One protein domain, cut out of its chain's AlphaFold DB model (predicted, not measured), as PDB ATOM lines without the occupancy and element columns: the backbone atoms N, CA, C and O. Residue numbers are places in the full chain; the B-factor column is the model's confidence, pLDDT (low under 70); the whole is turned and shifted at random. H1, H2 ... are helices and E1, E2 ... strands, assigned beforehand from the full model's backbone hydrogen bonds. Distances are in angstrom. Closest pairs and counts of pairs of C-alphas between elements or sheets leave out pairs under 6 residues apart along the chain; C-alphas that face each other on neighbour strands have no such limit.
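What this domain is: This is residues 179 to 335 of the 638 residues of the protein "Poly [ADP-ribose] polymerase" of Noctiluca scintillans (UniProt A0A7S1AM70). A strongly twisted sheet of eight strands curls round one helix, H2, and its long strand E5 runs from the hairpin of E1 and E2 at one end to E6 and the meander E7 to E10 at the other. The second helix, H1, packs on E1, with the small hairpin of E3 and E4 beside it, and another small hairpin, E11 and E12, closes the printed part apart from the sheet. The printed part has 157 residues, with two named helices and twelve named strands in the order E1 E2 H1 E3 E4 E5 E6 H2 E7 E8 E9 E10 E11 E12. The eight-strand sheet is branched, its neighbour pairs antiparallel, and the class is mixed, helices and strands. The whole is compact, with a radius of gyration of the C-alphas of 17.4 A and spans of 52 by 36 by 28 A.

How they stand to each other: Start with E1, residues 179 to 187, which forms a hairpin with E2, residues 190 to 195; look at N 185 and O 192, 2.9 A apart. On the other side of E1 is E5, residues 236 to 247, antiparallel, with N 182 and O 238 at 2.9 A. H1, residues 198 to 209, is on the sheet, over E1, at a height of 9.4 A, though only just, on a local plane fitted to 6 C-alphas; it runs across the strands, at 71 degrees to E1 on the local plane. The closest C-alphas of H1 and E1 are those of Asn 201 and Trp 181, 5.9 A apart. E3, residues 214 to 217, and E4, residues 220 to 223, are a hairpin, with N 217 and O 220 at 2.8 A; the C-alphas of Ala 207 in H1 and Val 215 in E3 come to 6.2 A, while H1 and E4 are apart. E5 has three neighbours in a staggered pairing: E1 over residues 236 to 241, E10, residues 307 to 313, over 243 to 246, and E6, residues 258 to 260, over 245 to 247. Find N 245 and O 311 at 2.9 A for E10, and N 246 and O 259 at 2.9 A for E6. The sheet curls round H2, residues 263 to 274; its closest C-alphas to E5 are those of Gln 266 and Trp 244, 5.7 A, and to E2 those of Cys 274 and Trp 193, 6.0 A. H1 and H2 are close but not clearly touching, about perpendicular at 79 degrees, their closest C-alphas, of Pro 198 and Arg 264, 7.1 A apart. E7, residues 279 to 282, E8, residues 289 to 292, E9, residues 297 to 300, and E10 form a meander, each strand the antiparallel neighbour of the one before; N 280 and O 291 stand at 2.8 A, N 290 and O 299 at 2.9 A, and N 298 and O 308 at 2.9 A. The closest C-alphas of E7 and H2 are those of Val 282 and Asp 265, 5.6 A apart. E11, residues 324 to 326, and E12, residues 333 to 335, are a hairpin, with N 334 and O 325 at 2.7 A; E11 is apart from E7, but only just, at 8.3 A. In H1 and H2 every O i to N i+4 pair is within hydrogen-bond range.

Where its parts are: Find C-alpha 179 at (78.776, -36.655, 3.648), where E1 begins; it runs 23.5 A, and E2 runs 15.7 A. H1 measures 16.3 A and H2 16.7 A. E5 is the longest strand, 34.0 A from C-alpha 236 at (64.998, -28.196, 3.881) to C-alpha 247; E10 measures 19.7 A. The shorter strands are E3 at 9.8 A, E4 at 9.9 A, E6 at 6.7 A, E7 at 9.9 A, E8 at 9.8 A, E9 at 10.1 A, E11 at 7.0 A and E12 at 6.6 A, which ends at C-alpha 335, (74.535, -19.361, -21.060).

The domain as a whole: The two C-alphas farthest apart are those of Ala 232 and Lys 253, 57.1 A. The printed part has no cut. The link from E4 to E5, residues 224 to 235, is long; within it residues 228 to 229 pair antiparallel with residues 222 to 223 of E4. The mean pLDDT of the printed part is 81.8; under 70 are residues 249 to 256, 284 to 286, 301 to 307 and 316 to 321.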
ATOM      1  N   PRO A 179      80.069 -37.281   3.431       84.50
ATOM      2  CA  PRO A 179      78.776 -36.655   3.648       84.50
ATOM      3  C   PRO A 179      78.901 -35.135   3.482       84.50
ATOM      4  O   PRO A 179      79.757 -34.483   4.086       84.50
ATOM      5  N   VAL A 180      78.030 -34.566   2.656       84.38
ATOM      6  CA  VAL A 180      77.872 -33.124   2.490       84.38
ATOM      7  C   VAL A 180      76.468 -32.762   2.936       84.38
ATOM      8  O   VAL A 180      75.484 -33.107   2.277       84.38
ATOM      9  N   TRP A 181      76.382 -32.080   4.077       87.06
ATOM     10  CA  TRP A 181      75.133 -31.494   4.531       87.06
ATOM     11  C   TRP A 181      74.854 -30.226   3.744       87.06
ATOM     12  O   TRP A 181      75.733 -29.385   3.540       87.06
ATOM     13  N   ILE A 182      73.609 -30.085   3.318       87.69
ATOM     14  CA  ILE A 182      73.126 -28.948   2.549       87.69
ATOM     15  C   ILE A 182      71.790 -28.491   3.112       87.69
ATOM     16  O   ILE A 182      70.998 -29.301   3.600       87.69
ATOM     17  N   CYS A 183      71.514 -27.202   2.981       88.94
ATOM     18  CA  CYS A 183      70.201 -26.654   3.256       88.94
ATOM     19  C   CYS A 183      69.690 -25.840   2.070       88.94
ATOM     20  O   CYS A 183      70.420 -25.010   1.530       88.94
ATOM     21  N   LEU A 184      68.440 -26.073   1.680       88.38
ATOM     22  CA  LEU A 184      67.720 -25.204   0.759       88.38
ATOM     23  C   LEU A 184      67.283 -23.942   1.505       88.38
ATOM     24  O   LEU A 184      66.554 -24.045   2.492       88.38
ATOM     25  N   ARG A 185      67.717 -22.772   1.035       87.31
ATOM     26  CA  ARG A 185      67.380 -21.469   1.624       87.31
ATOM     27  C   ARG A 185      66.895 -20.497   0.559       87.31
ATOM     28  O   ARG A 185      67.349 -20.568  -0.581       87.31
ATOM     29  N   LEU A 186      66.007 -19.583   0.937       84.81
ATOM     30  CA  LEU A 186      65.601 -18.467   0.090       84.81
ATOM     31  C   LEU A 186      66.662 -17.358   0.176       84.81
ATOM     32  O   LEU A 186      66.828 -16.734   1.220       84.81
ATOM     33  N   GLU A 187      67.397 -17.116  -0.910       80.00
ATOM     34  CA  GLU A 187      68.410 -16.057  -0.993       80.00
ATOM     35  C   GLU A 187      68.204 -15.201  -2.243       80.00
ATOM     36  O   GLU A 187      68.406 -15.650  -3.377       80.00
ATOM     37  N   GLY A 188      67.842 -13.932  -2.029       79.00
ATOM     38  CA  GLY A 188      67.603 -12.982  -3.117       79.00
ATOM     39  C   GLY A 188      66.393 -13.346  -3.983       79.00
ATOM     40  O   GLY A 188      66.428 -13.120  -5.185       79.00
ATOM     41  N   GLY A 189      65.354 -13.943  -3.386       82.38
ATOM     42  CA  GLY A 189      64.123 -14.341  -4.082       82.38
ATOM     43  C   GLY A 189      64.178 -15.707  -4.774       82.38
ATOM     44  O   GLY A 189      63.170 -16.144  -5.321       82.38
ATOM     45  N   GLU A 190      65.312 -16.409  -4.721       81.25
ATOM     46  CA  GLU A 190      65.475 -17.746  -5.297       81.25
ATOM     47  C   GLU A 190      65.873 -18.769  -4.232       81.25
ATOM     48  O   GLU A 190      66.690 -18.491  -3.352       81.25
ATOM     49  N   PHE A 191      65.332 -19.982  -4.336       82.00
ATOM     50  CA  PHE A 191      65.746 -21.092  -3.486       82.00
ATOM     51  C   PHE A 191      67.085 -21.667  -3.955       82.00
ATOM     52  O   PHE A 191      67.223 -22.099  -5.100       82.00
ATOM     53  N   LYS A 192      68.073 -21.704  -3.056       81.62
ATOM     54  CA  LYS A 192      69.436 -22.173  -3.328       81.62
ATOM     55  C   LYS A 192      69.861 -23.234  -2.326       81.62
ATOM     56  O   LYS A 192      69.649 -23.092  -1.123       81.62
ATOM     57  N   TRP A 193      70.476 -24.300  -2.830       84.94
ATOM     58  CA  TRP A 193      71.117 -25.308  -1.995       84.94
ATOM     59  C   TRP A 193      72.465 -24.782  -1.512       84.94
ATOM     60  O   TRP A 193      73.365 -24.533  -2.313       84.94
ATOM     61  N   ILE A 194      72.608 -24.630  -0.200       86.00
ATOM     62  CA  ILE A 194      73.813 -24.097   0.426       86.00
ATOM     63  C   ILE A 194      74.450 -25.196   1.271       86.00
ATOM     64  O   ILE A 194      73.834 -25.649   2.241       86.00
ATOM     65  N   PRO A 195      75.670 -25.640   0.932       87.19
ATOM     66  CA  PRO A 195      76.378 -26.622   1.733       87.19
ATOM     67  C   PRO A 195      76.925 -26.004   3.018       87.19
ATOM     68  O   PRO A 195      77.398 -24.866   3.043       87.19
ATOM     69  N   TYR A 196      76.909 -26.797   4.079       88.50
ATOM     70  CA  TYR A 196      77.607 -26.515   5.326       88.50
ATOM     71  C   TYR A 196      79.103 -26.755   5.165       88.50
ATOM     72  O   TYR A 196      79.501 -27.658   4.439       88.50
ATOM     73  N   THR A 197      79.938 -25.953   5.826       87.50
ATOM     74  CA  THR A 197      81.407 -26.096   5.787       87.50
ATOM     75  C   THR A 197      81.872 -27.444   6.358       87.50
ATOM     76  O   THR A 197      81.131 -28.063   7.122       87.50
ATOM     77  N   PRO A 198      83.107 -27.902   6.067       84.75
ATOM     78  CA  PRO A 198      83.602 -29.182   6.582       84.75
ATOM     79  C   PRO A 198      83.490 -29.321   8.109       84.75
ATOM     80  O   PRO A 198      83.003 -30.337   8.594       84.75
ATOM     81  N   THR A 199      83.845 -28.276   8.862       86.75
ATOM     82  CA  THR A 199      83.735 -28.252  10.331       86.75
ATOM     83  C   THR A 199      82.282 -28.314  10.805       86.75
ATOM     84  O   THR A 199      81.973 -28.955  11.805       86.75
ATOM     85  N   GLN A 200      81.363 -27.671  10.079       90.69
ATOM     86  CA  GLN A 200      79.936 -27.729  10.396       90.69
ATOM     87  C   GLN A 200      79.353 -29.112  10.094       90.69
ATOM     88  O   GLN A 200      78.601 -29.624  10.914       90.69
ATOM     89  N   ASN A 201      79.736 -29.748   8.980       88.19
ATOM     90  CA  ASN A 201      79.341 -31.129   8.679       88.19
ATOM     91  C   ASN A 201      79.772 -32.081   9.797       88.19
ATOM     92  O   ASN A 201      78.966 -32.889  10.242       88.19
ATOM     93  N   GLU A 202      81.009 -31.951  10.285       87.88
ATOM     94  CA  GLU A 202      81.521 -32.767  11.393       87.88
ATOM     95  C   GLU A 202      80.726 -32.554  12.684       87.88
ATOM     96  O   GLU A 202      80.406 -33.522  13.371       87.88
ATOM     97  N   ALA A 203      80.353 -31.309  12.998       91.00
ATOM     98  CA  ALA A 203      79.510 -31.009  14.151       91.00
ATOM     99  C   ALA A 203      78.102 -31.618  14.017       91.00
ATOM    100  O   ALA A 203      77.586 -32.188  14.981       91.00
ATOM    101  N   ILE A 204      77.499 -31.539  12.826       91.31
ATOM    102  CA  ILE A 204      76.186 -32.128  12.539       91.31
ATOM    103  C   ILE A 204      76.247 -33.657  12.651       91.31
ATOM    104  O   ILE A 204      75.414 -34.258  13.330       91.31
ATOM    105  N   ASP A 205      77.250 -34.288  12.037       89.38
ATOM    106  CA  ASP A 205      77.444 -35.738  12.098       89.38
ATOM    107  C   ASP A 205      77.703 -36.210  13.536       89.38
ATOM    108  O   ASP A 205      77.126 -37.208  13.967       89.38
ATOM    109  N   ALA A 206      78.504 -35.474  14.311       91.50
ATOM    110  CA  ALA A 206      78.770 -35.785  15.714       91.50
ATOM    111  C   ALA A 206      77.514 -35.666  16.590       91.50
ATOM    112  O   ALA A 206      77.295 -36.509  17.459       91.50
ATOM    113  N   ALA A 207      76.678 -34.647  16.368       92.69
ATOM    114  CA  ALA A 207      75.401 -34.501  17.065       92.69
ATOM    115  C   ALA A 207      74.444 -35.651  16.717       92.69
ATOM    116  O   ALA A 207      73.861 -36.275  17.605       92.69
ATOM    117  N   ARG A 208      74.358 -36.010  15.432       89.50
ATOM    118  CA  ARG A 208      73.531 -37.127  14.964       89.50
ATOM    119  C   ARG A 208      74.002 -38.471  15.524       89.50
ATOM    120  O   ARG A 208      73.176 -39.270  15.948       89.50
ATOM    121  N   ALA A 209      75.314 -38.705  15.582       90.38
ATOM    122  CA  ALA A 209      75.899 -39.914  16.165       90.38
ATOM    123  C   ALA A 209      75.633 -40.037  17.676       90.38
ATOM    124  O   ALA A 209      75.522 -41.144  18.193       90.38
ATOM    125  N   LYS A 210      75.488 -38.907  18.378       93.56
ATOM    126  CA  LYS A 210      75.088 -38.852  19.793       93.56
ATOM    127  C   LYS A 210      73.575 -38.979  20.010       93.56
ATOM    128  O   LYS A 210      73.136 -38.936  21.153       93.56
ATOM    129  N   GLY A 211      72.779 -39.089  18.943       92.06
ATOM    130  CA  GLY A 211      71.318 -39.117  19.027       92.06
ATOM    131  C   GLY A 211      70.694 -37.773  19.417       92.06
ATOM    132  O   GLY A 211      69.580 -37.748  19.927       92.06
ATOM    133  N   SER A 212      71.402 -36.656  19.219       93.62
ATOM    134  CA  SER A 212      70.843 -35.328  19.483       93.62
ATOM    135  C   SER A 212      69.735 -35.002  18.478       93.62
ATOM    136  O   SER A 212      69.922 -35.158  17.274       93.62
ATOM    137  N   GLU A 213      68.593 -34.512  18.963       93.25
ATOM    138  CA  GLU A 213      67.486 -34.067  18.102       93.25
ATOM    139  C   GLU A 213      67.797 -32.741  17.402       93.25
ATOM    140  O   GLU A 213      67.313 -32.482  16.299       93.25
ATOM    141  N   THR A 214      68.625 -31.906  18.031       94.25
ATOM    142  CA  THR A 214      69.023 -30.604  17.502       94.25
ATOM    143  C   THR A 214      70.529 -30.382  17.586       94.25
ATOM    144  O   THR A 214      71.232 -30.976  18.406       94.25
ATOM    145  N   VAL A 215      71.042 -29.511  16.718       95.56
ATOM    146  CA  VAL A 215      72.425 -29.020  16.766       95.56
ATOM    147  C   VAL A 215      72.463 -27.542  16.404       95.56
ATOM    148  O   VAL A 215      71.793 -27.101  15.472       95.56
ATOM    149  N   THR A 216      73.253 -26.763  17.139       94.44
ATOM    150  CA  THR A 216      73.443 -25.338  16.847       94.44
ATOM    151  C   THR A 216      74.665 -25.151  15.959       94.44
ATOM    152  O   THR A 216      75.766 -25.567  16.315       94.44
ATOM    153  N   ILE A 217      74.476 -24.515  14.805       91.06
ATOM    154  CA  ILE A 217      75.522 -24.209  13.832       91.06
ATOM    155  C   ILE A 217      75.536 -22.696  13.584       91.06
ATOM    156  O   ILE A 217      74.675 -22.151  12.893       91.06
ATOM    157  N   GLY A 218      76.526 -22.001  14.150       86.56
ATOM    158  CA  GLY A 218      76.552 -20.537  14.153       86.56
ATOM    159  C   GLY A 218      75.359 -19.984  14.936       86.56
ATOM    160  O   GLY A 218      75.171 -20.341  16.093       86.56
ATOM    161  N   SER A 219      74.541 -19.143  14.300       86.00
ATOM    162  CA  SER A 219      73.315 -18.582  14.888       86.00
ATOM    163  C   SER A 219      72.053 -19.410  14.613       86.00
ATOM    164  O   SER A 219      70.953 -18.952  14.908       86.00
ATOM    165  N   LYS A 220      72.183 -20.581  13.978       88.88
ATOM    166  CA  LYS A 220      71.054 -21.393  13.507       88.88
ATOM    167  C   LYS A 220      70.925 -22.673  14.315       88.88
ATOM    168  O   LYS A 220      71.933 -23.309  14.616       88.88
ATOM    169  N   ILE A 221      69.692 -23.080  14.590       92.56
ATOM    170  CA  ILE A 221      69.380 -24.369  15.208       92.56
ATOM    171  C   ILE A 221      68.863 -25.296  14.111       92.56
ATOM    172  O   ILE A 221      67.978 -24.930  13.341       92.56
ATOM    173  N   LEU A 222      69.461 -26.477  13.997       93.25
ATOM    174  CA  LEU A 222      69.065 -27.503  13.040       93.25
ATOM    175  C   LEU A 222      68.326 -28.598  13.779       93.25
ATOM    176  O   LEU A 222      68.881 -29.178  14.708       93.25
ATOM    177  N   ASN A 223      67.119 -28.913  13.330       92.81
ATOM    178  CA  ASN A 223      66.371 -30.068  13.787       92.81
ATOM    179  C   ASN A 223      66.734 -31.277  12.912       92.81
ATOM    180  O   ASN A 223      66.404 -31.338  11.722       92.81
ATOM    181  N   LEU A 224      67.448 -32.233  13.502       90.50
ATOM    182  CA  LEU A 224      67.977 -33.415  12.820       90.50
ATOM    183  C   LEU A 224      66.907 -34.493  12.597       90.50
ATOM    184  O   LEU A 224      67.094 -35.355  11.738       90.50
ATOM    185  N   THR A 225      65.781 -34.409  13.309       88.38
ATOM    186  CA  THR A 225      64.629 -35.311  13.165       88.38
ATOM    187  C   THR A 225      63.710 -34.863  12.031       88.38
ATOM    188  O   THR A 225      63.375 -35.650  11.149       88.38
ATOM    189  N   SER A 226      63.323 -33.584  12.010       89.56
ATOM    190  CA  SER A 226      62.455 -33.018  10.966       89.56
ATOM    191  C   SER A 226      63.215 -32.589   9.706       89.56
ATOM    192  O   SER A 226      62.587 -32.300   8.686       89.56
ATOM    193  N   LEU A 227      64.556 -32.582   9.760       90.38
ATOM    194  CA  LEU A 227      65.461 -32.144   8.696       90.38
ATOM    195  C   LEU A 227      65.151 -30.716   8.222       90.38
ATOM    196  O   LEU A 227      64.993 -30.460   7.023       90.38
ATOM    197  N   LYS A 228      65.085 -29.782   9.172       90.81
ATOM    198  CA  LYS A 228      64.836 -28.352   8.935       90.81
ATOM    199  C   LYS A 228      65.759 -27.484   9.786       90.81
ATOM    200  O   LYS A 228      66.234 -27.911  10.834       90.81
ATOM    201  N   GLU A 229      66.015 -26.270   9.319       90.44
ATOM    202  CA  GLU A 229      66.538 -25.187  10.154       90.44
ATOM    203  C   GLU A 229      65.364 -24.490  10.840       90.44
ATOM    204  O   GLU A 229      64.355 -24.210  10.186       90.44
ATOM    205  N   ASP A 230      65.518 -24.176  12.121       85.25
ATOM    206  CA  ASP A 230      64.565 -23.342  12.844       85.25
ATOM    207  C   ASP A 230      64.624 -21.904  12.311       85.25
ATOM    208  O   ASP A 230      65.696 -21.309  12.163       85.25
ATOM    209  N   GLY A 231      63.456 -21.341  12.009       80.44
ATOM    210  CA  GLY A 231      63.319 -19.993  11.468       80.44
ATOM    211  C   GLY A 231      61.961 -19.757  10.808       80.44
ATOM    212  O   GLY A 231      61.167 -20.680  10.642       80.44
ATOM    213  N   ALA A 232      61.701 -18.499  10.439       73.00
ATOM    214  CA  ALA A 232      60.474 -18.103   9.742       73.00
ATOM    215  C   ALA A 232      60.459 -18.535   8.265       73.00
ATOM    216  O   ALA A 232      59.396 -18.743   7.687       73.00
ATOM    217  N   GLU A 233      61.640 -18.681   7.661       81.12
ATOM    218  CA  GLU A 233      61.779 -19.030   6.250       81.12
ATOM    219  C   GLU A 233      61.709 -20.548   6.030       81.12
ATOM    220  O   GLU A 233      62.331 -21.309   6.782       81.12
ATOM    221  N   PRO A 234      61.021 -21.021   4.971       80.31
ATOM    222  CA  PRO A 234      61.018 -22.429   4.607       80.31
ATOM    223  C   PRO A 234      62.439 -22.934   4.351       80.31
ATOM    224  O   PRO A 234      63.161 -22.412   3.500       80.31
ATOM    225  N   SER A 235      62.821 -23.989   5.065       86.81
ATOM    226  CA  SER A 235      64.121 -24.633   4.919       86.81
ATOM    227  C   SER A 235      63.969 -26.142   4.745       86.81
ATOM    228  O   SER A 235      63.002 -26.761   5.202       86.81
ATOM    229  N   MET A 236      64.931 -26.748   4.051       88.00
ATOM    230  CA  MET A 236      64.998 -28.196   3.881       88.00
ATOM    231  C   MET A 236      66.441 -28.656   4.015       88.00
ATOM    232  O   MET A 236      67.291 -28.285   3.205       88.00
ATOM    233  N   LEU A 237      66.712 -29.483   5.022       88.62
ATOM    234  CA  LEU A 237      68.011 -30.099   5.245       88.62
ATOM    235  C   LEU A 237      68.092 -31.436   4.495       88.62
ATOM    236  O   LEU A 237      67.157 -32.248   4.489       88.62
ATOM    237  N   ARG A 238      69.231 -31.671   3.850       86.94
ATOM    238  CA  ARG A 238      69.573 -32.941   3.203       86.94
ATOM    239  C   ARG A 238      71.034 -33.272   3.479       86.94
ATOM    240  O   ARG A 238      71.855 -32.385   3.697       86.94
ATOM    241  N   VAL A 239      71.350 -34.559   3.436       85.56
ATOM    242  CA  VAL A 239      72.726 -35.049   3.406       85.56
ATOM    243  C   VAL A 239      72.906 -35.848   2.131       85.56
ATOM    244  O   VAL A 239      72.091 -36.715   1.813       85.56
ATOM    245  N   LEU A 240      73.961 -35.542   1.392       81.56
ATOM    246  CA  LEU A 240      74.377 -36.339   0.250       81.56
ATOM    247  C   LEU A 240      75.686 -37.014   0.568       81.56
ATOM    248  O   LEU A 240      76.587 -36.389   1.120       81.56
ATOM    249  N   ARG A 241      75.825 -38.258   0.135       83.06
ATOM    250  CA  ARG A 241      77.143 -38.856   0.003       83.06
ATOM    251  C   ARG A 241      77.627 -38.601  -1.414       83.06
ATOM    252  O   ARG A 241      76.978 -39.029  -2.367       83.06
ATOM    253  N   VAL A 242      78.736 -37.883  -1.533       81.25
ATOM    254  CA  VAL A 242      79.340 -37.546  -2.823       81.25
ATOM    255  C   VAL A 242      80.769 -38.053  -2.869       81.25
ATOM    256  O   VAL A 242      81.481 -38.043  -1.862       81.25
ATOM    257  N   LEU A 243      81.164 -38.527  -4.043       85.94
ATOM    258  CA  LEU A 243      82.511 -38.992  -4.319       85.94
ATOM    259  C   LEU A 243      82.980 -38.358  -5.625       85.94
ATOM    260  O   LEU A 243      82.571 -38.745  -6.715       85.94
ATOM    261  N   TRP A 244      83.829 -37.355  -5.492       87.50
ATOM    262  CA  TRP A 244      84.607 -36.781  -6.567       87.50
ATOM    263  C   TRP A 244      85.896 -37.571  -6.722       87.50
ATOM    264  O   TRP A 244      86.621 -37.819  -5.750       87.50
ATOM    265  N   GLU A 245      86.206 -37.922  -7.962       86.44
ATOM    266  CA  GLU A 245      87.405 -38.664  -8.325       86.44
ATOM    267  C   GLU A 245      88.073 -38.024  -9.534       86.44
ATOM    268  O   GLU A 245      87.422 -37.406 -10.381       86.44
ATOM    269  N   TRP A 246      89.382 -38.192  -9.622       84.50
ATOM    270  CA  TRP A 246      90.175 -37.817 -10.777       84.50
ATOM    271  C   TRP A 246      90.929 -39.028 -11.303       84.50
ATOM    272  O   TRP A 246      91.323 -39.918 -10.553       84.50
ATOM    273  N   ASP A 247      91.114 -39.056 -12.613       80.69
ATOM    274  CA  ASP A 247      91.863 -40.097 -13.298       80.69
ATOM    275  C   ASP A 247      93.360 -39.860 -13.114       80.69
ATOM    276  O   ASP A 247      93.906 -38.849 -13.573       80.69
ATOM    277  N   CYS A 248      94.002 -40.774 -12.394       71.12
ATOM    278  CA  CYS A 248      95.423 -40.726 -12.093       71.12
ATOM    279  C   CYS A 248      96.289 -41.606 -12.983       71.12
ATOM    280  O   CYS A 248      97.508 -41.606 -12.796       71.12
ATOM    281  N   GLY A 249      95.678 -42.315 -13.935       59.00
ATOM    282  CA  GLY A 249      96.416 -43.104 -14.904       59.00
ATOM    283  C   GLY A 249      97.365 -42.226 -15.723       59.00
ATOM    284  O   GLY A 249      97.138 -41.027 -15.909       59.00
ATOM    285  N   ALA A 250      98.415 -42.840 -16.269       44.00
ATOM    286  CA  ALA A 250      99.339 -42.179 -17.194       44.00
ATOM    287  C   ALA A 250      98.655 -41.740 -18.513       44.00
ATOM    288  O   ALA A 250      99.263 -41.066 -19.341       44.00
ATOM    289  N   GLY A 251      97.387 -42.116 -18.728       43.16
ATOM    290  CA  GLY A 251      96.702 -42.082 -20.017       43.16
ATOM    291  C   GLY A 251      97.111 -43.277 -20.891       43.16
ATOM    292  O   GLY A 251      98.215 -43.802 -20.761       43.16
ATOM    293  N   GLY A 252      96.243 -43.711 -21.806       43.41
ATOM    294  CA  GLY A 252      96.488 -44.873 -22.679       43.41
ATOM    295  C   GLY A 252      96.554 -46.236 -21.963       43.41
ATOM    296  O   GLY A 252      96.791 -46.281 -20.766       43.41
ATOM    297  N   LYS A 253      96.324 -47.312 -22.742       34.31
ATOM    298  CA  LYS A 253      96.306 -48.774 -22.452       34.31
ATOM    299  C   LYS A 253      95.590 -49.293 -21.192       34.31
ATOM    300  O   LYS A 253      94.921 -50.316 -21.297       34.31
ATOM    301  N   ASP A 254      95.682 -48.618 -20.061       40.91
ATOM    302  CA  ASP A 254      95.159 -49.080 -18.786       40.91
ATOM    303  C   ASP A 254      93.778 -48.478 -18.495       40.91
ATOM    304  O   ASP A 254      93.483 -47.318 -18.806       40.91
ATOM    305  N   VAL A 255      92.918 -49.301 -17.890       51.59
ATOM    306  CA  VAL A 255      91.614 -48.895 -17.351       51.59
ATOM    307  C   VAL A 255      91.815 -47.657 -16.465       51.59
ATOM    308  O   VAL A 255      92.787 -47.622 -15.706       51.59
ATOM    309  N   PRO A 256      90.935 -46.636 -16.534       61.00
ATOM    310  CA  PRO A 256      91.105 -45.416 -15.753       61.00
ATOM    311  C   PRO A 256      91.293 -45.744 -14.266       61.00
ATOM    312  O   PRO A 256      90.414 -46.347 -13.644       61.00
ATOM    313  N   GLU A 257      92.423 -45.340 -13.685       74.50
ATOM    314  CA  GLU A 257      92.654 -45.492 -12.251       74.50
ATOM    315  C   GLU A 257      92.071 -44.260 -11.557       74.50
ATOM    316  O   GLU A 257      92.665 -43.178 -11.532       74.50
ATOM    317  N   TRP A 258      90.863 -44.403 -11.023       80.62
ATOM    318  CA  TRP A 258      90.177 -43.318 -10.334       80.62
ATOM    319  C   TRP A 258      90.696 -43.170  -8.908       80.62
ATOM    320  O   TRP A 258      90.600 -44.091  -8.097       80.62
ATOM    321  N   LYS A 259      91.218 -41.984  -8.589       85.44
ATOM    322  CA  LYS A 259      91.608 -41.613  -7.230       85.44
ATOM    323  C   LYS A 259      90.622 -40.611  -6.643       85.44
ATOM    324  O   LYS A 259      90.269 -39.640  -7.313       85.44
ATOM    325  N   PRO A 260      90.191 -40.803  -5.388       88.62
ATOM    326  CA  PRO A 260      89.339 -39.837  -4.715       88.62
ATOM    327  C   PRO A 260      90.087 -38.518  -4.508       88.62
ATOM    328  O   PRO A 260      91.291 -38.497  -4.240       88.62
ATOM    329  N   TYR A 261      89.357 -37.408  -4.575       88.50
ATOM    330  CA  TYR A 261      89.858 -36.146  -4.036       88.50
ATOM    331  C   TYR A 261      89.938 -36.207  -2.506       88.50
ATOM    332  O   TYR A 261      89.179 -36.938  -1.856       88.50
ATOM    333  N   PHE A 262      90.826 -35.401  -1.920       87.12
ATOM    334  CA  PHE A 262      90.901 -35.221  -0.471       87.12
ATOM    335  C   PHE A 262      89.581 -34.682   0.092       87.12
ATOM    336  O   PHE A 262      88.842 -33.979  -0.594       87.12
ATOM    337  N   LYS A 263      89.297 -34.956   1.375       83.75
ATOM    338  CA  LYS A 263      88.031 -34.585   2.043       83.75
ATOM    339  C   LYS A 263      87.659 -33.106   1.854       83.75
ATOM    340  O   LYS A 263      86.497 -32.790   1.611       83.75
ATOM    341  N   ARG A 264      88.643 -32.206   1.936       85.44
ATOM    342  CA  ARG A 264      88.449 -30.768   1.700       85.44
ATOM    343  C   ARG A 264      88.045 -30.471   0.253       85.44
ATOM    344  O   ARG A 264      87.111 -29.705   0.036       85.44
ATOM    345  N   ASP A 265      88.733 -31.064  -0.716       88.69
ATOM    346  CA  ASP A 265      88.507 -30.812  -2.143       88.69
ATOM    347  C   ASP A 265      87.186 -31.417  -2.627       88.69
ATOM    348  O   ASP A 265      86.464 -30.775  -3.384       88.69
ATOM    349  N   GLN A 266      86.807 -32.591  -2.110       88.06
ATOM    350  CA  GLN A 266      85.474 -33.181  -2.297       88.06
ATOM    351  C   GLN A 266      84.368 -32.171  -1.961       88.06
ATOM    352  O   GLN A 266      83.411 -32.000  -2.716       88.06
ATOM    353  N   TRP A 267      84.521 -31.473  -0.832       86.50
ATOM    354  CA  TRP A 267      83.577 -30.453  -0.394       86.50
ATOM    355  C   TRP A 267      83.625 -29.189  -1.258       86.50
ATOM    356  O   TRP A 267      82.574 -28.646  -1.593       86.50
ATOM    357  N   LEU A 268      84.819 -28.710  -1.626       88.69
ATOM    358  CA  LEU A 268      84.972 -27.525  -2.478       88.69
ATOM    359  C   LEU A 268      84.309 -27.722  -3.844       88.69
ATOM    360  O   LEU A 268      83.580 -26.836  -4.296       88.69
ATOM    361  N   LEU A 269      84.516 -28.890  -4.454       90.12
ATOM    362  CA  LEU A 269      83.904 -29.266  -5.725       90.12
ATOM    363  C   LEU A 269      82.385 -29.336  -5.607       90.12
ATOM    364  O   LEU A 269      81.682 -28.742  -6.423       90.12
ATOM    365  N   GLU A 270      81.868 -29.985  -4.560       87.94
ATOM    366  CA  GLU A 270      80.423 -30.064  -4.351       87.94
ATOM    367  C   GLU A 270      79.807 -28.688  -4.081       87.94
ATOM    368  O   GLU A 270      78.738 -28.382  -4.604       87.94
ATOM    369  N   ARG A 271      80.487 -27.810  -3.332       87.00
ATOM    370  CA  ARG A 271      80.021 -26.437  -3.105       87.00
ATOM    371  C   ARG A 271      79.956 -25.633  -4.391       87.00
ATOM    372  O   ARG A 271      78.926 -25.014  -4.654       87.00
ATOM    373  N   ALA A 272      81.036 -25.634  -5.163       89.94
ATOM    374  CA  ALA A 272      81.098 -24.939  -6.442       89.94
ATOM    375  C   ALA A 272      80.018 -25.473  -7.398       89.94
ATOM    376  O   ALA A 272      79.315 -24.696  -8.047       89.94
ATOM    377  N   MET A 273      79.785 -26.792  -7.382       86.50
ATOM    378  CA  MET A 273      78.657 -27.401  -8.074       86.50
ATOM    379  C   MET A 273      77.332 -26.831  -7.546       86.50
ATOM    380  O   MET A 273      76.599 -26.244  -8.320       86.50
ATOM    381  N   CYS A 274      77.009 -26.865  -6.255       82.56
ATOM    382  CA  CYS A 274      75.762 -26.273  -5.737       82.56
ATOM    383  C   CYS A 274      75.554 -24.797  -6.145       82.56
ATOM    384  O   CYS A 274      74.427 -24.395  -6.430       82.56
ATOM    385  N   GLN A 275      76.634 -24.018  -6.238       84.69
ATOM    386  CA  GLN A 275      76.624 -22.592  -6.598       84.69
ATOM    387  C   GLN A 275      76.559 -22.312  -8.105       84.69
ATOM    388  O   GLN A 275      76.459 -21.157  -8.511       84.69
ATOM    389  N   ALA A 276      76.567 -23.356  -8.934       87.69
ATOM    390  CA  ALA A 276      76.637 -23.247 -10.385       87.69
ATOM    391  C   ALA A 276      77.914 -22.645 -10.942       87.69
ATOM    392  O   ALA A 276      77.909 -22.222 -12.092       87.69
ATOM    393  N   ASP A 277      79.009 -22.691 -10.199       91.38
ATOM    394  CA  ASP A 277      80.298 -22.249 -10.701       91.38
ATOM    395  C   ASP A 277      80.754 -23.133 -11.875       91.38
ATOM    396  O   ASP A 277      80.598 -24.355 -11.873       91.38
ATOM    397  N   ALA A 278      81.318 -22.503 -12.906       90.44
ATOM    398  CA  ALA A 278      81.855 -23.182 -14.083       90.44
ATOM    399  C   ALA A 278      83.191 -23.883 -13.785       90.44
ATOM    400  O   ALA A 278      83.571 -24.821 -14.484       90.44
ATOM    401  N   THR A 279      83.913 -23.419 -12.764       91.38
ATOM    402  CA  THR A 279      85.234 -23.927 -12.387       91.38
ATOM    403  C   THR A 279      85.411 -23.953 -10.871       91.38
ATOM    404  O   THR A 279      84.772 -23.180 -10.166       91.38
ATOM    405  N   CYS A 280      86.322 -24.774 -10.360       92.25
ATOM    406  CA  CYS A 280      86.679 -24.825  -8.943       92.25
ATOM    407  C   CYS A 280      88.185 -25.054  -8.781       92.25
ATOM    408  O   CYS A 280      88.746 -25.918  -9.450       92.25
ATOM    409  N   GLU A 281      88.848 -24.298  -7.907       92.00
ATOM    410  CA  GLU A 281      90.248 -24.560  -7.561       92.00
ATOM    411  C   GLU A 281      90.353 -25.589  -6.430       92.00
ATOM    412  O   GLU A 281      89.676 -25.473  -5.406       92.00
ATOM    413  N   VAL A 282      91.237 -26.570  -6.608       89.69
ATOM    414  CA  VAL A 282      91.498 -27.675  -5.669       89.69
ATOM    415  C   VAL A 282      93.001 -27.935  -5.528       89.69
ATOM    416  O   VAL A 282      93.801 -27.484  -6.357       89.69
ATOM    417  N   GLY A 283      93.393 -28.678  -4.490       84.25
ATOM    418  CA  GLY A 283      94.772 -29.113  -4.253       84.25
ATOM    419  C   GLY A 283      95.343 -28.702  -2.893       84.25
ATOM    420  O   GLY A 283      94.749 -27.938  -2.132       84.25
ATOM    421  N   GLU A 284      96.544 -29.209  -2.598       66.62
ATOM    422  CA  GLU A 284      97.265 -28.974  -1.342       66.62
ATOM    423  C   GLU A 284      98.664 -28.383  -1.578       66.62
ATOM    424  O   GLU A 284      99.340 -28.689  -2.567       66.62
ATOM    425  N   LYS A 285      99.130 -27.581  -0.608       68.19
ATOM    426  CA  LYS A 285     100.458 -26.941  -0.584       68.19
ATOM    427  C   LYS A 285     100.703 -26.065  -1.827       68.19
ATOM    428  O   LYS A 285     100.027 -25.055  -1.997       68.19
ATOM    429  N   ASP A 286     101.640 -26.481  -2.684       63.84
ATOM    430  CA  ASP A 286     102.164 -25.731  -3.833       63.84
ATOM    431  C   ASP A 286     101.553 -26.168  -5.177       63.84
ATOM    432  O   ASP A 286     101.806 -25.548  -6.211       63.84
ATOM    433  N   LYS A 287     100.753 -27.246  -5.193       74.44
ATOM    434  CA  LYS A 287     100.128 -27.773  -6.415       74.44
ATOM    435  C   LYS A 287      98.653 -27.406  -6.441       74.44
ATOM    436  O   LYS A 287      97.828 -28.061  -5.809       74.44
ATOM    437  N   LYS A 288      98.339 -26.361  -7.200       83.38
ATOM    438  CA  LYS A 288      96.966 -25.932  -7.469       83.38
ATOM    439  C   LYS A 288      96.482 -26.498  -8.793       83.38
ATOM    440  O   LYS A 288      97.214 -26.506  -9.787       83.38
ATOM    441  N   TYR A 289      95.230 -26.922  -8.802       86.31
ATOM    442  CA  TYR A 289      94.545 -27.392  -9.989       86.31
ATOM    443  C   TYR A 289      93.232 -26.642 -10.162       86.31
ATOM    444  O   TYR A 289      92.552 -26.334  -9.187       86.31
ATOM    445  N   LEU A 290      92.868 -26.380 -11.413       87.06
ATOM    446  CA  LEU A 290      91.576 -25.817 -11.776       87.06
ATOM    447  C   LEU A 290      90.710 -26.924 -12.369       87.06
ATOM    448  O   LEU A 290      91.049 -27.487 -13.410       87.06
ATOM    449  N   VAL A 291      89.595 -27.234 -11.725       88.56
ATOM    450  CA  VAL A 291      88.602 -28.187 -12.220       88.56
ATOM    451  C   VAL A 291      87.533 -27.438 -13.008       88.56
ATOM    452  O   VAL A 291      86.843 -26.592 -12.453       88.56
ATOM    453  N   ASP A 292      87.391 -27.746 -14.293       86.25
ATOM    454  CA  ASP A 292      86.244 -27.409 -15.133       86.25
ATOM    455  C   ASP A 292      85.061 -28.302 -14.741       86.25
ATOM    456  O   ASP A 292      85.069 -29.510 -14.991       86.25
ATOM    457  N   LEU A 293      84.047 -27.699 -14.120       87.50
ATOM    458  CA  LEU A 293      82.842 -28.383 -13.643       87.50
ATOM    459  C   LEU A 293      81.805 -28.594 -14.752       87.50
ATOM    460  O   LEU A 293      80.874 -29.373 -14.571       87.50
ATOM    461  N   VAL A 294      81.959 -27.933 -15.903       85.38
ATOM    462  CA  VAL A 294      81.124 -28.177 -17.089       85.38
ATOM    463  C   VAL A 294      81.652 -29.388 -17.848       85.38
ATOM    464  O   VAL A 294      80.885 -30.238 -18.298       85.38
ATOM    465  N   GLY A 295      82.973 -29.460 -17.997       76.31
ATOM    466  CA  GLY A 295      83.646 -30.508 -18.753       76.31
ATOM    467  C   GLY A 295      84.186 -31.678 -17.966       76.31
ATOM    468  O   GLY A 295      84.697 -32.610 -18.583       76.31
ATOM    469  N   PHE A 296      84.098 -31.618 -16.638       80.69
ATOM    470  CA  PHE A 296      84.666 -32.605 -15.729       80.69
ATOM    471  C   PHE A 296      86.135 -32.900 -16.067       80.69
ATOM    472  O   PHE A 296      86.558 -34.040 -16.281       80.69
ATOM    473  N   ARG A 297      86.928 -31.824 -16.130       80.81
ATOM    474  CA  ARG A 297      88.375 -31.874 -16.362       80.81
ATOM    475  C   ARG A 297      89.124 -31.128 -15.293       80.81
ATOM    476  O   ARG A 297      88.733 -30.039 -14.911       80.81
ATOM    477  N   GLN A 298      90.244 -31.680 -14.868       82.31
ATOM    478  CA  GLN A 298      91.203 -30.983 -14.033       82.31
ATOM    479  C   GLN A 298      92.358 -30.499 -14.904       82.31
ATOM    480  O   GLN A 298      92.933 -31.294 -15.641       82.31
ATOM    481  N   HIS A 299      92.729 -29.230 -14.779       76.88
ATOM    482  CA  HIS A 299      93.877 -28.611 -15.432       76.88
ATOM    483  C   HIS A 299      94.924 -28.247 -14.375       76.88
ATOM    484  O   HIS A 299      94.577 -27.748 -13.302       76.88
ATOM    485  N   SER A 300      96.208 -28.472 -14.658       72.12
ATOM    486  CA  SER A 300      97.274 -27.929 -13.809       72.12
ATOM    487  C   SER A 300      97.332 -26.403 -13.924       72.12
ATOM    488  O   SER A 300      97.201 -25.845 -15.016       72.12
ATOM    489  N   ALA A 301      97.543 -25.718 -12.795       63.53
ATOM    490  CA  ALA A 301      97.712 -24.266 -12.774       63.53
ATOM    491  C   ALA A 301      99.018 -23.805 -13.449       63.53
ATOM    492  O   ALA A 301      99.092 -22.677 -13.931       63.53
ATOM    493  N   THR A 302     100.040 -24.666 -13.499       57.38
ATOM    494  CA  THR A 302     101.361 -24.353 -14.071       57.38
ATOM    495  C   THR A 302     101.571 -24.923 -15.472       57.38
ATOM    496  O   THR A 302     102.405 -24.416 -16.216       57.38
ATOM    497  N   ASP A 303     100.799 -25.944 -15.849       58.94
ATOM    498  CA  ASP A 303     100.915 -26.653 -17.122       58.94
ATOM    499  C   ASP A 303      99.517 -26.924 -17.690       58.94
ATOM    500  O   ASP A 303      98.841 -27.894 -17.350       58.94
ATOM    501  N   SER A 304      99.058 -26.045 -18.576       49.50
ATOM    502  CA  SER A 304      97.716 -26.166 -19.148       49.50
ATOM    503  C   SER A 304      97.535 -27.357 -20.100       49.50
ATOM    504  O   SER A 304      96.406 -27.579 -20.534       49.50
ATOM    505  N   PHE A 305      98.597 -28.102 -20.440       52.72
ATOM    506  CA  PHE A 305      98.504 -29.309 -21.268       52.72
ATOM    507  C   PHE A 305      98.193 -30.564 -20.468       52.72
ATOM    508  O   PHE A 305      97.563 -31.485 -20.989       52.72
ATOM    509  N   LYS A 306      98.578 -30.595 -19.191       58.69
ATOM    510  CA  LYS A 306      98.262 -31.708 -18.296       58.69
ATOM    511  C   LYS A 306      96.818 -31.586 -17.828       58.69
ATOM    512  O   LYS A 306      96.514 -30.903 -16.843       58.69
ATOM    513  N   THR A 307      95.931 -32.257 -18.558       66.94
ATOM    514  CA  THR A 307      94.527 -32.410 -18.180       66.94
ATOM    515  C   THR A 307      94.250 -33.815 -17.669       66.94
ATOM    516  O   THR A 307      94.821 -34.788 -18.153       66.94
ATOM    517  N   ARG A 308      93.370 -33.930 -16.676       74.94
ATOM    518  CA  ARG A 308      92.900 -35.213 -16.140       74.94
ATOM    519  C   ARG A 308      91.388 -35.268 -16.195       74.94
ATOM    520  O   ARG A 308      90.726 -34.233 -16.083       74.94
ATOM    521  N   ARG A 309      90.837 -36.463 -16.381       76.88
ATOM    522  CA  ARG A 309      89.391 -36.666 -16.263       76.88
ATOM    523  C   ARG A 309      88.985 -36.529 -14.807       76.88
ATOM    524  O   ARG A 309      89.731 -36.908 -13.909       76.88
ATOM    525  N   VAL A 310      87.799 -35.988 -14.598       80.81
ATOM    526  CA  VAL A 310      87.137 -35.911 -13.302       80.81
ATOM    527  C   VAL A 310      85.806 -36.628 -13.439       80.81
ATOM    528  O   VAL A 310      85.214 -36.650 -14.515       80.81
ATOM    529  N   ARG A 311      85.328 -37.230 -12.360       82.00
ATOM    530  CA  ARG A 311      83.949 -37.703 -12.272       82.00
ATOM    531  C   ARG A 311      83.385 -37.405 -10.896       82.00
ATOM    532  O   ARG A 311      84.128 -37.259  -9.925       82.00
ATOM    533  N   ARG A 312      82.060 -37.331 -10.834       84.50
ATOM    534  CA  ARG A 312      81.285 -37.207  -9.603       84.50
ATOM    535  C   ARG A 312      80.334 -38.393  -9.518       84.50
ATOM    536  O   ARG A 312      79.509 -38.573 -10.406       84.50
ATOM    537  N   ARG A 313      80.413 -39.155  -8.431       83.12
ATOM    538  CA  ARG A 313      79.471 -40.218  -8.068       83.12
ATOM    539  C   ARG A 313      78.595 -39.781  -6.890       83.12
ATOM    540  O   ARG A 313      79.004 -38.955  -6.068       83.12
ATOM    541  N   GLY A 314      77.393 -40.347  -6.814       77.50
ATOM    542  CA  GLY A 314      76.374 -40.029  -5.808       77.50
ATOM    543  C   GLY A 314      75.212 -39.194  -6.352       77.50
ATOM    544  O   GLY A 314      75.253 -38.676  -7.468       77.50
ATOM    545  N   ALA A 315      74.151 -39.061  -5.553       70.75
ATOM    546  CA  ALA A 315      72.909 -38.414  -5.975       70.75
ATOM    547  C   ALA A 315      73.131 -36.956  -6.414       70.75
ATOM    548  O   ALA A 315      73.885 -36.204  -5.789       70.75
ATOM    549  N   TYR A 316      72.480 -36.554  -7.503       65.44
ATOM    550  CA  TYR A 316      72.524 -35.188  -8.015       65.44
ATOM    551  C   TYR A 316      71.463 -34.322  -7.327       65.44
ATOM    552  O   TYR A 316      70.299 -34.701  -7.263       65.44
ATOM    553  N   LEU A 317      71.845 -33.129  -6.863       63.41
ATOM    554  CA  LEU A 317      70.880 -32.117  -6.390       63.41
ATOM    555  C   LEU A 317      70.246 -31.310  -7.509       63.41
ATOM    556  O   LEU A 317      69.199 -30.694  -7.338       63.41
ATOM    557  N   ARG A 318      70.959 -31.239  -8.624       64.19
ATOM    558  CA  ARG A 318      70.652 -30.419  -9.781       64.19
ATOM    559  C   ARG A 318      71.088 -31.163 -11.023       64.19
ATOM    560  O   ARG A 318      71.953 -32.036 -10.939       64.19
ATOM    561  N   ALA A 319      70.552 -30.766 -12.171       65.19
ATOM    562  CA  ALA A 319      71.056 -31.265 -13.438       65.19
ATOM    563  C   ALA A 319      72.590 -31.086 -13.483       65.19
ATOM    564  O   ALA A 319      73.067 -29.982 -13.199       65.19
ATOM    565  N   PRO A 320      73.366 -32.129 -13.840       59.94
ATOM    566  CA  PRO A 320      74.827 -32.036 -13.943       59.94
ATOM    567  C   PRO A 320      75.279 -30.942 -14.916       59.94
ATOM    568  O   PRO A 320      76.407 -30.473 -14.856       59.94
ATOM    569  N   PHE A 321      74.369 -30.495 -15.778       69.88
ATOM    570  CA  PHE A 321      74.603 -29.471 -16.769       69.88
ATOM    571  C   PHE A 321      73.472 -28.436 -16.746       69.88
ATOM    572  O   PHE A 321      72.513 -28.539 -17.524       69.88
ATOM    573  N   PRO A 322      73.530 -27.460 -15.832       77.38
ATOM    574  CA  PRO A 322      72.526 -26.411 -15.780       77.38
ATOM    575  C   PRO A 322      72.565 -25.566 -17.062       77.38
ATOM    576  O   PRO A 322      73.598 -25.444 -17.721       77.38
ATOM    577  N   ALA A 323      71.428 -24.957 -17.400       84.25
ATOM    578  CA  ALA A 323      71.313 -24.048 -18.540       84.25
ATOM    579  C   ALA A 323      72.256 -22.840 -18.426       84.25
ATOM    580  O   ALA A 323      72.680 -22.306 -19.442       84.25
ATOM    581  N   LYS A 324      72.595 -22.423 -17.201       89.62
ATOM    582  CA  LYS A 324      73.538 -21.339 -16.929       89.62
ATOM    583  C   LYS A 324      74.535 -21.751 -15.854       89.62
ATOM    584  O   LYS A 324      74.171 -22.440 -14.900       89.62
ATOM    585  N   VAL A 325      75.773 -21.297 -16.000       91.75
ATOM    586  CA  VAL A 325      76.846 -21.458 -15.006       91.75
ATOM    587  C   VAL A 325      77.514 -20.118 -14.734       91.75
ATOM    588  O   VAL A 325      77.518 -19.241 -15.587       91.75
ATOM    589  N   LYS A 326      78.096 -19.941 -13.558       92.06
ATOM    590  CA  LYS A 326      78.781 -18.724 -13.146       92.06
ATOM    591  C   LYS A 326      80.272 -18.823 -13.452       92.06
ATOM    592  O   LYS A 326      80.958 -19.738 -13.003       92.06
ATOM    593  N   HIS A 327      80.803 -17.866 -14.198       92.06
ATOM    594  CA  HIS A 327      82.238 -17.700 -14.358       92.06
ATOM    595  C   HIS A 327      82.832 -17.133 -13.067       92.06
ATOM    596  O   HIS A 327      82.472 -16.037 -12.642       92.06
ATOM    597  N   VAL A 328      83.728 -17.883 -12.426       88.75
ATOM    598  CA  VAL A 328      84.157 -17.589 -11.050       88.75
ATOM    599  C   VAL A 328      84.902 -16.263 -10.937       88.75
ATOM    600  O   VAL A 328      84.621 -15.492 -10.024       88.75
ATOM    601  N   SER A 329      85.821 -15.970 -11.860       86.56
ATOM    602  CA  SER A 329      86.667 -14.776 -11.750       86.56
ATOM    603  C   SER A 329      85.928 -13.479 -12.079       86.56
ATOM    604  O   SER A 329      86.175 -12.469 -11.429       86.56
ATOM    605  N   SER A 330      85.004 -13.489 -13.046       89.06
ATOM    606  CA  SER A 330      84.225 -12.291 -13.403       89.06
ATOM    607  C   SER A 330      82.887 -12.181 -12.668       89.06
ATOM    608  O   SER A 330      82.254 -11.130 -12.695       89.06
ATOM    609  N   GLY A 331      82.405 -13.272 -12.066       90.88
ATOM    610  CA  GLY A 331      81.067 -13.372 -11.482       90.88
ATOM    611  C   GLY A 331      79.919 -13.419 -12.499       90.88
ATOM    612  O   GLY A 331      78.762 -13.520 -12.090       90.88
ATOM    613  N   SER A 332      80.214 -13.353 -13.800       92.12
ATOM    614  CA  SER A 332      79.220 -13.322 -14.880       92.12
ATOM    615  C   SER A 332      78.562 -14.686 -15.088       92.12
ATOM    616  O   SER A 332      79.205 -15.720 -14.931       92.12
ATOM    617  N   TRP A 333      77.297 -14.701 -15.502       92.44
ATOM    618  CA  TRP A 333      76.593 -15.933 -15.867       92.44
ATOM    619  C   TRP A 333      76.788 -16.255 -17.353       92.44
ATOM    620  O   TRP A 333      76.506 -15.422 -18.210       92.44
ATOM    621  N   LEU A 334      77.259 -17.465 -17.639       92.19
ATOM    622  CA  LEU A 334      77.457 -18.030 -18.970       92.19
ATOM    623  C   LEU A 334      76.234 -18.867 -19.350       92.19
ATOM    624  O   LEU A 334      75.803 -19.719 -18.569       92.19
ATOM    625  N   ASP A 335      75.695 -18.637 -20.544       89.25
ATOM    626  CA  ASP A 335      74.535 -19.361 -21.060       89.25
ATOM    627  C   ASP A 335      74.963 -20.589 -21.875       89.25
ATOM    628  O   ASP A 335      75.644 -20.484 -22.894       89.25
TER     629      ASP A 335